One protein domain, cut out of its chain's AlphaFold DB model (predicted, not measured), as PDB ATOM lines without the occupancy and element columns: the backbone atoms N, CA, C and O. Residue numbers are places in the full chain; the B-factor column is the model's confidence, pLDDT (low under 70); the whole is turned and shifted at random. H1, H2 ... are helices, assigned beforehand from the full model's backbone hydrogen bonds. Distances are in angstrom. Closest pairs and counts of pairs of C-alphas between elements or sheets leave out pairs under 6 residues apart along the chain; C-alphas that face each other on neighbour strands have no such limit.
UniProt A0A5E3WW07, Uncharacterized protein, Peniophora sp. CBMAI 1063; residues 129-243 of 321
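Overview. This is residues 129 to 243 of the 321 residues of an uncharacterized protein of Peniophora sp. CBMAI 1063 (UniProt A0A5E3WW07). Helix H2 lies in the middle of a small cluster of crossed helices, with H5 packed on one side of it and H3 and H4, themselves about perpendicular, on the other. H1 lies farther out, near H4, and a long loop of residues 198 to 227 leads from H4 to H5. The 115 printed residues hold five named helices in the order H1 H2 H3 H4 H5 and no named strand, class all helix. The whole is compact, with a radius of gyration of the C-alphas of 13.8 A and spans of 36 by 30 by 29 A.

Along the chain. Find C-alpha 138 at (153.966, 88.501, 180.144), where H1 begins; it runs to residue 144, 10.1 A. H2 follows, residues 149 to 162, from (151.835, 88.255, 160.122) over 19.9 A. Next come H3, residues 169 to 180, 17.0 A, and H4, residues 189 to 197, 12.0 A. H5, residues 228 to 243, runs 22.5 A to C-alpha 243 at (157.448, 107.999, 154.497).

Arrangement. Start at the hub, H2. It touches H5, closest C-alphas Val 161 and Gly 243, 5.8 A, the same way at a steep tilt of 37 degrees, only just steep. It touches H3, closest C-alphas Ala 159 and Val 173, 6.0 A, opposite ways at a steep tilt of 48 degrees. It touches H4 about perpendicular, 84 degrees, closest C-alphas Leu 156 and Cys 196, 6.6 A. H3 touches H4 with residues 170 to 174 alone, closest C-alphas Thr 174 and Ser 189, 5.5 A. H1 and H4 are close but not clearly touching, at C-alphas Leu 142 and Glu 191, 8.0 A. H3 and H5 are apart. In H1 to H5 every O i to N i+4 pair is within hydrogen-bond range.

Size, cuts and confidence. Look for the C-alphas farthest apart at Pro 136 and Ala 241, 39.0 A. The printed part has no cut; the link from H4 to H5 is long, 30 residues. Mean pLDDT of the printed part is 75.3, and residues 129 to 132, 199 to 227 and 243 are under 70.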
ATOM      1  N   ALA A 129     154.905 106.376 182.129       47.38
ATOM      2  CA  ALA A 129     155.617 105.282 182.777       47.38
ATOM      3  C   ALA A 129     154.801 103.975 182.859       47.38
ATOM      4  O   ALA A 129     155.392 102.913 182.715       47.38
ATOM      5  N   ASP A 130     153.469 104.036 182.988       53.81
ATOM      6  CA  ASP A 130     152.604 102.845 183.043       53.81
ATOM      7  C   ASP A 130     152.278 102.256 181.665       53.81
ATOM      8  O   ASP A 130     151.873 101.100 181.556       53.81
ATOM      9  N   ALA A 131     152.457 103.021 180.584       60.19
ATOM     10  CA  ALA A 131     152.065 102.572 179.245       60.19
ATOM     11  C   ALA A 131     152.926 101.404 178.726       60.19
ATOM     12  O   ALA A 131     152.489 100.638 177.863       60.19
ATOM     13  N   LEU A 132     154.146 101.276 179.251       68.25
ATOM     14  CA  LEU A 132     155.087 100.203 178.937       68.25
ATOM     15  C   LEU A 132     155.298  99.246 180.113       68.25
ATOM     16  O   LEU A 132     156.250  98.469 180.094       68.25
ATOM     17  N   SER A 133     154.436  99.285 181.127       77.50
ATOM     18  CA  SER A 133     154.485  98.293 182.192       77.50
ATOM     19  C   SER A 133     154.086  96.928 181.614       77.50
ATOM     20  O   SER A 133     153.022  96.821 180.992       77.50
ATOM     21  N   PRO A 134     154.922  95.884 181.774       80.88
ATOM     22  CA  PRO A 134     154.527  94.537 181.400       80.88
ATOM     23  C   PRO A 134     153.292  94.108 182.203       80.88
ATOM     24  O   PRO A 134     153.120  94.535 183.349       80.88
ATOM     25  N   PRO A 135     152.432  93.246 181.639       83.94
ATOM     26  CA  PRO A 135     151.384  92.609 182.421       83.94
ATOM     27  C   PRO A 135     152.006  91.708 183.512       83.94
ATOM     28  O   PRO A 135     153.174  91.335 183.401       83.94
ATOM     29  N   PRO A 136     151.244  91.319 184.554       83.75
ATOM     30  CA  PRO A 136     151.757  90.496 185.657       83.75
ATOM     31  C   PRO A 136     152.358  89.151 185.219       83.75
ATOM     32  O   PRO A 136     153.334  88.701 185.812       83.75
ATOM     33  N   ASP A 137     151.801  88.542 184.166       84.31
ATOM     34  CA  ASP A 137     152.367  87.376 183.478       84.31
ATOM     35  C   ASP A 137     152.507  87.673 181.970       84.31
ATOM     36  O   ASP A 137     151.563  87.481 181.192       84.31
ATOM     37  N   PRO A 138     153.673  88.186 181.541       81.31
ATOM     38  CA  PRO A 138     153.966  88.501 180.144       81.31
ATOM     39  C   PRO A 138     153.894  87.304 179.209       81.31
ATOM     40  O   PRO A 138     153.484  87.454 178.058       81.31
ATOM     41  N   GLU A 139     154.271  86.119 179.681       79.19
ATOM     42  CA  GLU A 139     154.313  84.933 178.833       79.19
ATOM     43  C   GLU A 139     152.914  84.397 178.560       79.19
ATOM     44  O   GLU A 139     152.574  84.134 177.403       79.19
ATOM     45  N   ALA A 140     152.079  84.275 179.597       82.06
ATOM     46  CA  ALA A 140     150.682  83.895 179.414       82.06
ATOM     47  C   ALA A 140     149.948  84.921 178.539       82.06
ATOM     48  O   ALA A 140     149.302  84.542 177.561       82.06
ATOM     49  N   TYR A 141     150.146  86.217 178.810       83.38
ATOM     50  CA  TYR A 141     149.524  87.296 178.040       83.38
ATOM     51  C   TYR A 141     149.862  87.219 176.543       83.38
ATOM     52  O   TYR A 141     148.976  87.312 175.693       83.38
ATOM     53  N   LEU A 142     151.140  87.028 176.199       81.31
ATOM     54  CA  LEU A 142     151.585  86.957 174.805       81.31
ATOM     55  C   LEU A 142     151.112  85.678 174.097       81.31
ATOM     56  O   LEU A 142     150.866  85.723 172.888       81.31
ATOM     57  N   ARG A 143     150.966  84.570 174.835       80.81
ATOM     58  CA  ARG A 143     150.477  83.284 174.314       80.81
ATOM     59  C   ARG A 143     148.979  83.309 174.019       80.81
ATOM     60  O   ARG A 143     148.550  82.789 172.993       80.81
ATOM     61  N   GLU A 144     148.190  83.927 174.892       83.50
ATOM     62  CA  GLU A 144     146.735  84.064 174.723       83.50
ATOM     63  C   GLU A 144     146.358  85.043 173.608       83.50
ATOM     64  O   GLU A 144     145.245  85.006 173.079       83.50
ATOM     65  N   ARG A 145     147.290  85.923 173.233       82.62
ATOM     66  CA  ARG A 145     147.082  86.989 172.254       82.62
ATOM     67  C   ARG A 145     148.080  86.903 171.100       82.62
ATOM     68  O   ARG A 145     148.885  87.824 170.921       82.62
ATOM     69  N   PRO A 146     148.021  85.842 170.275       81.81
ATOM     70  CA  PRO A 146     148.918  85.706 169.141       81.81
ATOM     71  C   PRO A 146     148.741  86.870 168.161       81.81
ATOM     72  O   PRO A 146     147.673  87.486 168.060       81.81
ATOM     73  N   TRP A 147     149.826  87.178 167.462       81.38
ATOM     74  CA  TRP A 147     149.830  88.125 166.356       81.38
ATOM     75  C   TRP A 147     149.807  87.346 165.053       81.38
ATOM     76  O   TRP A 147     150.514  86.345 164.918       81.38
ATOM     77  N   ASP A 148     149.019  87.813 164.090       81.62
ATOM     78  CA  ASP A 148     149.183  87.346 162.719       81.62
ATOM     79  C   ASP A 148     150.289  88.144 162.003       81.62
ATOM     80  O   ASP A 148     150.766  89.185 162.468       81.62
ATOM     81  N   PHE A 149     150.742  87.626 160.862       80.12
ATOM     82  CA  PHE A 149     151.835  88.255 160.122       80.12
ATOM     83  C   PHE A 149     151.455  89.639 159.584       80.12
ATOM     84  O   PHE A 149     152.282  90.549 159.553       80.12
ATOM     85  N   ALA A 150     150.188  89.829 159.213       83.94
ATOM     86  CA  ALA A 150     149.693  91.103 158.709       83.94
ATOM     87  C   ALA A 150     149.702  92.198 159.793       83.94
ATOM     88  O   ALA A 150     150.108  93.328 159.515       83.94
ATOM     89  N   GLU A 151     149.312  91.869 161.025       87.19
ATOM     90  CA  GLU A 151     149.421  92.742 162.196       87.19
ATOM     91  C   GLU A 151     150.872  93.129 162.447       87.19
ATOM     92  O   GLU A 151     151.173  94.303 162.648       87.19
ATOM     93  N   TYR A 152     151.789  92.167 162.388       86.00
ATOM     94  CA  TYR A 152     153.201  92.453 162.604       86.00
ATOM     95  C   TYR A 152     153.776  93.404 161.545       86.00
ATOM     96  O   TYR A 152     154.411  94.398 161.899       86.00
ATOM     97  N   LEU A 153     153.493  93.171 160.258       86.19
ATOM     98  CA  LEU A 153     153.908  94.087 159.188       86.19
ATOM     99  C   LEU A 153     153.304  95.482 159.358       86.19
ATOM    100  O   LEU A 153     153.992  96.483 159.165       86.19
ATOM    101  N   LEU A 154     152.033  95.567 159.756       89.81
ATOM    102  CA  LEU A 154     151.375  96.844 160.011       89.81
ATOM    103  C   LEU A 154     152.050  97.608 161.159       89.81
ATOM    104  O   LEU A 154     152.307  98.807 161.026       89.81
ATOM    105  N   LEU A 155     152.367  96.925 162.262       91.19
ATOM    106  CA  LEU A 155     153.118  97.510 163.373       91.19
ATOM    107  C   LEU A 155     154.489  97.999 162.909       91.19
ATOM    108  O   LEU A 155     154.834  99.148 163.182       91.19
ATOM    109  N   LEU A 156     155.237  97.166 162.182       88.69
ATOM    110  CA  LEU A 156     156.542  97.526 161.631       88.69
ATOM    111  C   LEU A 156     156.457  98.767 160.744       88.69
ATOM    112  O   LEU A 156     157.265  99.685 160.887       88.69
ATOM    113  N   GLY A 157     155.460  98.835 159.861       87.81
ATOM    114  CA  GLY A 157     155.259  99.983 158.987       87.81
ATOM    115  C   GLY A 157     154.962 101.261 159.774       87.81
ATOM    116  O   GLY A 157     155.571 102.306 159.535       87.81
ATOM    117  N   ILE A 158     154.077 101.182 160.771       90.25
ATOM    118  CA  ILE A 158     153.736 102.320 161.634       90.25
ATOM    119  C   ILE A 158     154.944 102.774 162.461       90.25
ATOM    120  O   ILE A 158     155.234 103.972 162.493       90.25
ATOM    121  N   ALA A 159     155.645 101.843 163.108       89.06
ATOM    122  CA  ALA A 159     156.815 102.132 163.931       89.06
ATOM    123  C   ALA A 159     157.963 102.711 163.093       89.06
ATOM    124  O   ALA A 159     158.637 103.631 163.542       89.06
ATOM    125  N   THR A 160     158.135 102.251 161.852       86.62
ATOM    126  CA  THR A 160     159.147 102.783 160.928       86.62
ATOM    127  C   THR A 160     158.851 104.222 160.519       86.62
ATOM    128  O   THR A 160     159.758 105.047 160.490       86.62
ATOM    129  N   VAL A 161     157.587 104.547 160.234       82.38
ATOM    130  CA  VAL A 161     157.186 105.914 159.859       82.38
ATOM    131  C   VAL A 161     157.245 106.868 161.051       82.38
ATOM    132  O   VAL A 161     157.625 108.024 160.892       82.38
ATOM    133  N   LEU A 162     156.833 106.409 162.234       84.12
ATOM    134  CA  LEU A 162     156.801 107.245 163.436       84.12
ATOM    135  C   LEU A 162     158.147 107.307 164.165       84.12
ATOM    136  O   LEU A 162     158.330 108.214 164.971       84.12
ATOM    137  N   ALA A 163     159.050 106.360 163.893       79.81
ATOM    138  CA  ALA A 163     160.394 106.243 164.453       79.81
ATOM    139  C   ALA A 163     160.451 106.614 165.949       79.81
ATOM    140  O   ALA A 163     161.091 107.605 166.314       79.81
ATOM    141  N   PRO A 164     159.747 105.872 166.831       77.12
ATOM    142  CA  PRO A 164     159.673 106.219 168.244       77.12
ATOM    143  C   PRO A 164     161.070 106.148 168.875       77.12
ATOM    144  O   PRO A 164     161.586 105.072 169.163       77.12
ATOM    145  N   SER A 165     161.686 107.308 169.098       73.56
ATOM    146  CA  SER A 165     163.008 107.429 169.731       73.56
ATOM    147  C   SER A 165     162.946 107.345 171.255       73.56
ATOM    148  O   SER A 165     163.939 107.025 171.903       73.56
ATOM    149  N   HIS A 166     161.774 107.619 171.831       74.31
ATOM    150  CA  HIS A 166     161.526 107.581 173.265       74.31
ATOM    151  C   HIS A 166     160.433 106.548 173.593       74.31
ATOM    152  O   HIS A 166     159.480 106.418 172.817       74.31
ATOM    153  N   PRO A 167     160.498 105.868 174.756       72.31
ATOM    154  CA  PRO A 167     159.469 104.940 175.234       72.31
ATOM    155  C   PRO A 167     158.028 105.491 175.142       72.31
ATOM    156  O   PRO A 167     157.094 104.795 174.754       72.31
ATOM    157  N   SER A 168     157.847 106.789 175.383       74.56
ATOM    158  CA  SER A 168     156.556 107.483 175.248       74.56
ATOM    159  C   SER A 168     155.975 107.491 173.827       74.56
ATOM    160  O   SER A 168     154.759 107.575 173.659       74.56
ATOM    161  N   GLY A 169     156.823 107.387 172.799       83.19
ATOM    162  CA  GLY A 169     156.418 107.349 171.393       83.19
ATOM    163  C   GLY A 169     155.600 106.107 171.038       83.19
ATOM    164  O   GLY A 169     154.811 106.138 170.092       83.19
ATOM    165  N   TRP A 170     155.703 105.043 171.839       88.00
ATOM    166  CA  TRP A 170     154.917 103.826 171.649       88.00
ATOM    167  C   TRP A 170     153.427 104.029 171.900       88.00
ATOM    168  O   TRP A 170     152.624 103.357 171.263       88.00
ATOM    169  N   VAL A 171     153.032 105.013 172.712       89.75
ATOM    170  CA  VAL A 171     151.614 105.373 172.882       89.75
ATOM    171  C   VAL A 171     151.001 105.811 171.549       89.75
ATOM    172  O   VAL A 171     149.897 105.393 171.200       89.75
ATOM    173  N   LEU A 172     151.740 106.596 170.759       88.88
ATOM    174  CA  LEU A 172     151.287 107.053 169.446       88.88
ATOM    175  C   LEU A 172     151.267 105.914 168.420       88.88
ATOM    176  O   LEU A 172     150.308 105.796 167.653       88.88
ATOM    177  N   VAL A 173     152.298 105.060 168.428       90.88
ATOM    178  CA  VAL A 173     152.351 103.851 167.591       90.88
ATOM    179  C   VAL A 173     151.139 102.964 167.866       90.88
ATOM    180  O   VAL A 173     150.434 102.595 166.930       90.88
ATOM    181  N   THR A 174     150.837 102.694 169.135       93.06
ATOM    182  CA  THR A 174     149.702 101.865 169.553       93.06
ATOM    183  C   THR A 174     148.362 102.490 169.206       93.06
ATOM    184  O   THR A 174     147.483 101.794 168.704       93.06
ATOM    185  N   ALA A 175     148.193 103.797 169.419       90.12
ATOM    186  CA  ALA A 175     146.964 104.488 169.037       90.12
ATOM    187  C   ALA A 175     146.709 104.361 167.527       90.12
ATOM    188  O   ALA A 175     145.609 103.993 167.105       90.12
ATOM    189  N   LYS A 176     147.745 104.587 166.708       92.75
ATOM    190  CA  LYS A 176     147.653 104.443 165.250       92.75
ATOM    191  C   LYS A 176     147.411 102.990 164.837       92.75
ATOM    192  O   LYS A 176     146.565 102.747 163.974       92.75
ATOM    193  N   PHE A 177     148.084 102.040 165.476       93.56
ATOM    194  CA  PHE A 177     147.893 100.611 165.245       93.56
ATOM    195  C   PHE A 177     146.445 100.190 165.516       93.56
ATOM    196  O   PHE A 177     145.763  99.743 164.598       93.56
ATOM    197  N   ASN A 178     145.933 100.455 166.721       92.62
ATOM    198  CA  ASN A 178     144.570 100.095 167.119       92.62
ATOM    199  C   ASN A 178     143.507 100.772 166.236       92.62
ATOM    200  O   ASN A 178     142.488 100.161 165.922       92.62
ATOM    201  N   SER A 179     143.752 102.008 165.781       91.19
ATOM    202  CA  SER A 179     142.861 102.684 164.823       91.19
ATOM    203  C   SER A 179     142.869 102.050 163.425       91.19
ATOM    204  O   SER A 179     141.887 102.159 162.696       91.19
ATOM    205  N   SER A 180     143.961 101.374 163.056       89.75
ATOM    206  CA  SER A 180     144.121 100.695 161.765       89.75
ATOM    207  C   SER A 180     143.593  99.255 161.796       89.75
ATOM    208  O   SER A 180     143.293  98.689 160.747       89.75
ATOM    209  N   THR A 181     143.432  98.670 162.985       86.56
ATOM    210  CA  THR A 181     142.917  97.310 163.210       86.56
ATOM    211  C   THR A 181     141.519  97.322 163.839       86.56
ATOM    212  O   THR A 181     141.246  96.600 164.801       86.56
ATOM    213  N   LEU A 182     140.622  98.163 163.315       82.19
ATOM    214  CA  LEU A 182     139.234  98.245 163.783       82.19
ATOM    215  C   LEU A 182     138.558  96.865 163.745       82.19
ATOM    216  O   LEU A 182     138.599  96.166 162.734       82.19
ATOM    217  N   GLY A 183     137.926  96.485 164.857       80.38
ATOM    218  CA  GLY A 183     137.263  95.186 165.020       80.38
ATOM    219  C   GLY A 183     138.133  94.094 165.652       80.38
ATOM    220  O   GLY A 183     137.621  93.009 165.919       80.38
ATOM    221  N   ARG A 184     139.413  94.368 165.936       84.19
ATOM    222  CA  ARG A 184     140.276  93.489 166.742       84.19
ATOM    223  C   ARG A 184     140.381  93.980 168.185       84.19
ATOM    224  O   ARG A 184     140.106  95.143 168.479       84.19
ATOM    225  N   ALA A 185     140.776  93.080 169.088       85.75
ATOM    226  CA  ALA A 185     141.041  93.443 170.475       85.75
ATOM    227  C   ALA A 185     142.185  94.475 170.536       85.75
ATOM    228  O   ALA A 185     143.204  94.282 169.867       85.75
ATOM    229  N   PRO A 186     142.041  95.559 171.319       89.62
ATOM    230  CA  PRO A 186     143.068  96.586 171.403       89.62
ATOM    231  C   PRO A 186     144.360  96.011 171.991       89.62
ATOM    232  O   PRO A 186     144.338  95.265 172.980       89.62
ATOM    233  N   ARG A 187     145.484  96.387 171.377       90.12
ATOM    234  CA  ARG A 187     146.837  96.046 171.828       90.12
ATOM    235  C   ARG A 187     147.369  97.135 172.757       90.12
ATOM    236  O   ARG A 187     147.003  98.306 172.611       90.12
ATOM    237  N   SER A 188     148.215  96.755 173.712       90.56
ATOM    238  CA  SER A 188     148.861  97.702 174.631       90.56
ATOM    239  C   SER A 188     150.155  98.272 174.040       90.56
ATOM    240  O   SER A 188     150.724  97.716 173.099       90.56
ATOM    241  N   SER A 189     150.646  99.384 174.593       89.75
ATOM    242  CA  SER A 189     151.926  99.957 174.157       89.75
ATOM    243  C   SER A 189     153.116  99.097 174.525       89.75
ATOM    244  O   SER A 189     154.023  98.965 173.705       89.75
ATOM    245  N   TRP A 190     153.074  98.445 175.688       88.19
ATOM    246  CA  TRP A 190     154.054  97.425 176.041       88.19
ATOM    247  C   TRP A 190     154.102  96.304 174.996       88.19
ATOM    248  O   TRP A 190     155.180  95.945 174.533       88.19
ATOM    249  N   GLU A 191     152.940  95.802 174.569       86.88
ATOM    250  CA  GLU A 191     152.851  94.726 173.580       86.88
ATOM    251  C   GLU A 191     153.396  95.168 172.215       86.88
ATOM    252  O   GLU A 191     154.223  94.471 171.634       86.88
ATOM    253  N   CYS A 192     153.009  96.350 171.723       88.75
ATOM    254  CA  CYS A 192     153.543  96.899 170.471       88.75
ATOM    255  C   CYS A 192     155.069  97.090 170.519       88.75
ATOM    256  O   CYS A 192     155.755  96.746 169.558       88.75
ATOM    257  N   PHE A 193     155.603  97.616 171.624       87.19
ATOM    258  CA  PHE A 193     157.047  97.757 171.815       87.19
ATOM    259  C   PHE A 193     157.740  96.395 171.804       87.19
ATOM    260  O   PHE A 193     158.679  96.187 171.040       87.19
ATOM    261  N   HIS A 194     157.247  95.462 172.619       83.69
ATOM    262  CA  HIS A 194     157.831  94.135 172.782       83.69
ATOM    263  C   HIS A 194     157.882  93.376 171.455       83.69
ATOM    264  O   HIS A 194     158.944  92.902 171.061       83.69
ATOM    265  N   ARG A 195     156.773  93.356 170.709       82.88
ATOM    266  CA  ARG A 195     156.693  92.680 169.406       82.88
ATOM    267  C   ARG A 195     157.549  93.334 168.332       82.88
ATOM    268  O   ARG A 195     157.996  92.643 167.429       82.88
ATOM    269  N   CYS A 196     157.792  94.639 168.411       82.12
ATOM    270  CA  CYS A 196     158.718  95.297 167.491       82.12
ATOM    271  C   CYS A 196     160.188  95.065 167.881       82.12
ATOM    272  O   CYS A 196     161.048  95.008 167.005       82.12
ATOM    273  N   ALA A 197     160.478  94.959 169.181       77.69
ATOM    274  CA  ALA A 197     161.819  94.744 169.721       77.69
ATOM    275  C   ALA A 197     162.276  93.278 169.646       77.69
ATOM    276  O   ALA A 197     163.477  93.016 169.687       77.69
ATOM    277  N   VAL A 198     161.337  92.336 169.526       70.81
ATOM    278  CA  VAL A 198     161.586  90.912 169.275       70.81
ATOM    279  C   VAL A 198     161.111  90.583 167.859       70.81
ATOM    280  O   VAL A 198     159.951  90.206 167.675       70.81
ATOM    281  N   PRO A 199     161.973  90.741 166.837       62.59
ATOM    282  CA  PRO A 199     161.590  90.474 165.464       62.59
ATOM    283  C   PRO A 199     161.141  89.027 165.278       62.59
ATOM    284  O   PRO A 199     161.719  88.106 165.859       62.59
ATOM    285  N   TRP A 200     160.185  88.831 164.369       61.44
ATOM    286  CA  TRP A 200     159.624  87.525 163.985       61.44
ATOM    287  C   TRP A 200     160.689  86.464 163.628       61.44
ATOM    288  O   TRP A 200     160.444  85.262 163.729       61.44
ATOM    289  N   LEU A 201     161.879  86.904 163.207       53.81
ATOM    290  CA  LEU A 201     162.950  86.074 162.646       53.81
ATOM    291  C   LEU A 201     164.272  86.160 163.415       53.81
ATOM    292  O   LEU A 201     165.277  85.602 162.973       53.81
ATOM    293  N   ALA A 202     164.296  86.838 164.565       53.69
ATOM    294  CA  ALA A 202     165.508  86.901 165.366       53.69
ATOM    295  C   ALA A 202     165.849  85.507 165.907       53.69
ATOM    296  O   ALA A 202     165.003  84.832 166.502       53.69
ATOM    297  N   LYS A 203     167.098  85.066 165.710       53.97
ATOM    298  CA  LYS A 203     167.570  83.821 166.318       53.97
ATOM    299  C   LYS A 203     167.529  83.987 167.841       53.97
ATOM    300  O   LYS A 203     167.911  85.051 168.332       53.97
ATOM    301  N   PRO A 204     167.164  82.946 168.609       51.88
ATOM    302  CA  PRO A 204     167.139  83.011 170.074       51.88
ATOM    303  C   PRO A 204     168.450  83.520 170.705       51.88
ATOM    304  O   PRO A 204     168.429  84.080 171.794       51.88
ATOM    305  N   GLY A 205     169.588  83.356 170.017       49.81
ATOM    306  CA  GLY A 205     170.900  83.839 170.460       49.81
ATOM    307  C   GLY A 205     171.172  85.335 170.247       49.81
ATOM    308  O   GLY A 205     172.023  85.880 170.950       49.81
ATOM    309  N   ASP A 206     170.450  85.996 169.336       52.69
ATOM    310  CA  ASP A 206     170.667  87.409 168.973       52.69
ATOM    311  C   ASP A 206     169.833  88.368 169.841       52.69
ATOM    312  O   ASP A 206     170.156  89.548 169.975       52.69
ATOM    313  N   VAL A 207     168.782  87.864 170.498       53.22
ATOM    314  CA  VAL A 207     167.902  88.652 171.375       53.22
ATOM    315  C   VAL A 207     168.481  88.706 172.791       53.22
ATOM    316  O   VAL A 207     167.949  88.138 173.741       53.22
ATOM    317  N   ARG A 208     169.613  89.396 172.957       48.03
ATOM    318  CA  ARG A 208     170.135  89.771 174.283       48.03
ATOM    319  C   ARG A 208     169.708  91.200 174.616       48.03
ATOM    320  O   ARG A 208     170.530  92.109 174.560       48.03
ATOM    321  N   ALA A 209     168.431  91.425 174.937       49.88
ATOM    322  CA  ALA A 209     167.973  92.762 175.332       49.88
ATOM    323  C   ALA A 209     166.839  92.789 176.377       49.88
ATOM    324  O   ALA A 209     165.865  92.040 176.312       49.88
ATOM    325  N   CYS A 210     167.017  93.720 177.322       43.69
ATOM    326  CA  CYS A 210     166.170  94.206 178.418       43.69
ATOM    327  C   CYS A 210     164.715  93.699 178.479       43.69
ATOM    328  O   CYS A 210     163.815  94.341 177.945       43.69
ATOM    329  N   GLY A 211     164.459  92.603 179.203       54.78
ATOM    330  CA  GLY A 211     163.094  92.220 179.605       54.78
ATOM    331  C   GLY A 211     162.168  91.794 178.459       54.78
ATOM    332  O   GLY A 211     160.947  91.845 178.602       54.78
ATOM    333  N   THR A 212     162.734  91.404 177.318       59.88
ATOM    334  CA  THR A 212     161.986  90.788 176.220       59.88
ATOM    335  C   THR A 212     161.794  89.284 176.459       59.88
ATOM    336  O   THR A 212     162.589  88.641 177.139       59.88
ATOM    337  N   TYR A 213     160.711  88.727 175.914       64.06
ATOM    338  CA  TYR A 213     160.254  87.341 176.118       64.06
ATOM    339  C   TYR A 213     160.235  86.633 174.756       64.06
ATOM    340  O   TYR A 213     159.164  86.491 174.159       64.06
ATOM    341  N   PRO A 214     161.414  86.294 174.201       61.50
ATOM    342  CA  PRO A 214     161.519  85.791 172.836       61.50
ATOM    343  C   PRO A 214     160.827  84.437 172.660       61.50
ATOM    344  O   PRO A 214     160.079  84.255 171.711       61.50
ATOM    345  N   HIS A 215     160.975  83.532 173.625       59.59
ATOM    346  CA  HIS A 215     160.576  82.121 173.558       59.59
ATOM    347  C   HIS A 215     159.066  81.837 173.650       59.59
ATOM    348  O   HIS A 215     158.664  80.675 173.731       59.59
ATOM    349  N   VAL A 216     158.204  82.855 173.669       59.38
ATOM    350  CA  VAL A 216     156.764  82.654 173.875       59.38
ATOM    351  C   VAL A 216     156.065  82.280 172.565       59.38
ATOM    352  O   VAL A 216     156.145  82.992 171.562       59.38
ATOM    353  N   ALA A 217     155.314  81.174 172.588       52.19
ATOM    354  CA  ALA A 217     154.475  80.734 171.475       52.19
ATOM    355  C   ALA A 217     153.530  81.862 171.026       52.19
ATOM    356  O   ALA A 217     152.792  82.425 171.832       52.19
ATOM    357  N   GLY A 218     153.576  82.206 169.738       52.47
ATOM    358  CA  GLY A 218     152.820  83.322 169.169       52.47
ATOM    359  C   GLY A 218     153.612  84.624 169.030       52.47
ATOM    360  O   GLY A 218     153.139  85.494 168.307       52.47
ATOM    361  N   VAL A 219     154.788  84.759 169.663       54.28
ATOM    362  CA  VAL A 219     155.851  85.754 169.351       54.28
ATOM    363  C   VAL A 219     156.807  85.216 168.289       54.28
ATOM    364  O   VAL A 219     157.399  85.980 167.533       54.28
ATOM    365  N   GLN A 220     156.908  83.894 168.201       58.97
ATOM    366  CA  GLN A 220     157.962  83.212 167.479       58.97
ATOM    367  C   GLN A 220     157.455  81.910 166.821       58.97
ATOM    368  O   GLN A 220     156.758  81.109 167.443       58.97
ATOM    369  N   HIS A 221     157.866  81.719 165.561       51.28
ATOM    370  CA  HIS A 221     158.214  80.430 164.934       51.28
ATOM    371  C   HIS A 221     157.128  79.404 164.552       51.28
ATOM    372  O   HIS A 221     157.263  78.228 164.876       51.28
ATOM    373  N   THR A 222     156.119  79.770 163.758       45.59
ATOM    374  CA  THR A 222     155.271  78.749 163.087       45.59
ATOM    375  C   THR A 222     155.346  78.727 161.565       45.59
ATOM    376  O   THR A 222     154.694  77.895 160.943       45.59
ATOM    377  N   TYR A 223     156.186  79.558 160.950       48.41
ATOM    378  CA  TYR A 223     156.401  79.522 159.506       48.41
ATOM    379  C   TYR A 223     157.887  79.292 159.227       48.41
ATOM    380  O   TYR A 223     158.682  80.229 159.244       48.41
ATOM    381  N   GLU A 224     158.266  78.029 159.006       50.03
ATOM    382  CA  GLU A 224     159.528  77.650 158.356       50.03
ATOM    383  C   GLU A 224     159.500  78.155 156.908       50.03
ATOM    384  O   GLU A 224     159.246  77.417 155.956       50.03
ATOM    385  N   HIS A 225     159.682  79.456 156.727       54.12
ATOM    386  CA  HIS A 225     159.780  80.059 155.409       54.12
ATOM    387  C   HIS A 225     161.144  80.716 155.281       54.12
ATOM    388  O   HIS A 225     161.396  81.822 155.764       54.12
ATOM    389  N   VAL A 226     162.036  79.984 154.612       53.16
ATOM    390  CA  VAL A 226     163.219  80.551 153.966       53.16
ATOM    391  C   VAL A 226     162.722  81.746 153.134       53.16
ATOM    392  O   VAL A 226     161.715  81.605 152.443       53.16
ATOM    393  N   HIS A 227     163.367  82.914 153.254       65.88
ATOM    394  CA  HIS A 227     163.029  84.203 152.601       65.88
ATOM    395  C   HIS A 227     162.023  85.138 153.290       65.88
ATOM    396  O   HIS A 227     161.734  86.218 152.776       65.88
ATOM    397  N   MET A 228     161.506  84.811 154.479       71.62
ATOM    398  CA  MET A 228     160.599  85.743 155.168       71.62
ATOM    399  C   MET A 228     161.307  87.016 155.665       71.62
ATOM    400  O   MET A 228     160.670  88.058 155.802       71.62
ATOM    401  N   GLN A 229     162.620  86.932 155.905       72.88
ATOM    402  CA  GLN A 229     163.453  88.071 156.305       72.88
ATOM    403  C   GLN A 229     163.584  89.058 155.152       72.88
ATOM    404  O   GLN A 229     163.262  90.228 155.327       72.88
ATOM    405  N   ASP A 230     163.930  88.544 153.970       74.75
ATOM    406  CA  ASP A 230     164.062  89.317 152.734       74.75
ATOM    407  C   ASP A 230     162.773  90.112 152.460       74.75
ATOM    408  O   ASP A 230     162.805  91.323 152.265       74.75
ATOM    409  N   PHE A 231     161.608  89.467 152.605       80.00
ATOM    410  CA  PHE A 231     160.314  90.137 152.443       80.00
ATOM    411  C   PHE A 231     160.060  91.257 153.469       80.00
ATOM    412  O   PHE A 231     159.481  92.295 153.134       80.00
ATOM    413  N   ILE A 232     160.436  91.053 154.735       81.38
ATOM    414  CA  ILE A 232     160.287  92.084 155.772       81.38
ATOM    415  C   ILE A 232     161.204  93.268 155.465       81.38
ATOM    416  O   ILE A 232     160.761  94.415 155.557       81.38
ATOM    417  N   ASP A 233     162.447  93.007 155.074       81.25
ATOM    418  CA  ASP A 233     163.429  94.044 154.755       81.25
ATOM    419  C   ASP A 233     162.989  94.871 153.540       81.25
ATOM    420  O   ASP A 233     162.989  96.107 153.586       81.25
ATOM    421  N   ASP A 234     162.481  94.201 152.512       83.44
ATOM    422  CA  ASP A 234     161.876  94.805 151.332       83.44
ATOM    423  C   ASP A 234     160.667  95.688 151.663       83.44
ATOM    424  O   ASP A 234     160.539  96.826 151.190       83.44
ATOM    425  N   TYR A 235     159.771  95.179 152.511       84.44
ATOM    426  CA  TYR A 235     158.615  95.929 152.984       84.44
ATOM    427  C   TYR A 235     159.044  97.182 153.756       84.44
ATOM    428  O   TYR A 235     158.506  98.272 153.531       84.44
ATOM    429  N   LEU A 236     160.037  97.062 154.636       83.00
ATOM    430  CA  LEU A 236     160.571  98.190 155.395       83.00
ATOM    431  C   LEU A 236     161.226  99.229 154.480       83.00
ATOM    432  O   LEU A 236     160.997 100.429 154.667       83.00
ATOM    433  N   ALA A 237     161.986  98.800 153.470       82.19
ATOM    434  CA  ALA A 237     162.565  99.690 152.465       82.19
ATOM    435  C   ALA A 237     161.472 100.463 151.708       82.19
ATOM    436  O   ALA A 237     161.550 101.689 151.572       82.19
ATOM    437  N   PHE A 238     160.408  99.768 151.297       82.75
ATOM    438  CA  PHE A 238     159.248 100.378 150.648       82.75
ATOM    439  C   PHE A 238     158.547 101.407 151.548       82.75
ATOM    440  O   PHE A 238     158.299 102.539 151.124       82.75
ATOM    441  N   VAL A 239     158.261 101.059 152.805       81.94
ATOM    442  CA  VAL A 239     157.595 101.970 153.751       81.94
ATOM    443  C   VAL A 239     158.449 103.206 154.037       81.94
ATOM    444  O   VAL A 239     157.913 104.316 154.079       81.94
ATOM    445  N   ARG A 240     159.771 103.054 154.180       80.44
ATOM    446  CA  ARG A 240     160.690 104.196 154.336       80.44
ATOM    447  C   ARG A 240     160.649 105.110 153.114       80.44
ATOM    448  O   ARG A 240     160.530 106.323 153.273       80.44
ATOM    449  N   ALA A 241     160.678 104.548 151.905       78.19
ATOM    450  CA  ALA A 241     160.589 105.332 150.674       78.19
ATOM    451  C   ALA A 241     159.288 106.154 150.607       78.19
ATOM    452  O   ALA A 241     159.321 107.337 150.258       78.19
ATOM    453  N   LEU A 242     158.157 105.561 151.013       77.62
ATOM    454  CA  LEU A 242     156.873 106.260 151.104       77.62
ATOM    455  C   LEU A 242     156.860 107.351 152.184       77.62
ATOM    456  O   LEU A 242     156.361 108.448 151.937       77.62
ATOM    457  N   GLY A 243     157.408 107.065 153.368       68.81
ATOM    458  CA  GLY A 243     157.448 107.999 154.497       68.81
ATOM    459  C   GLY A 243     158.322 109.231 154.247       68.81
ATOM    460  O   GLY A 243     158.001 110.315 154.726       68.81
TER     461      GLY A 243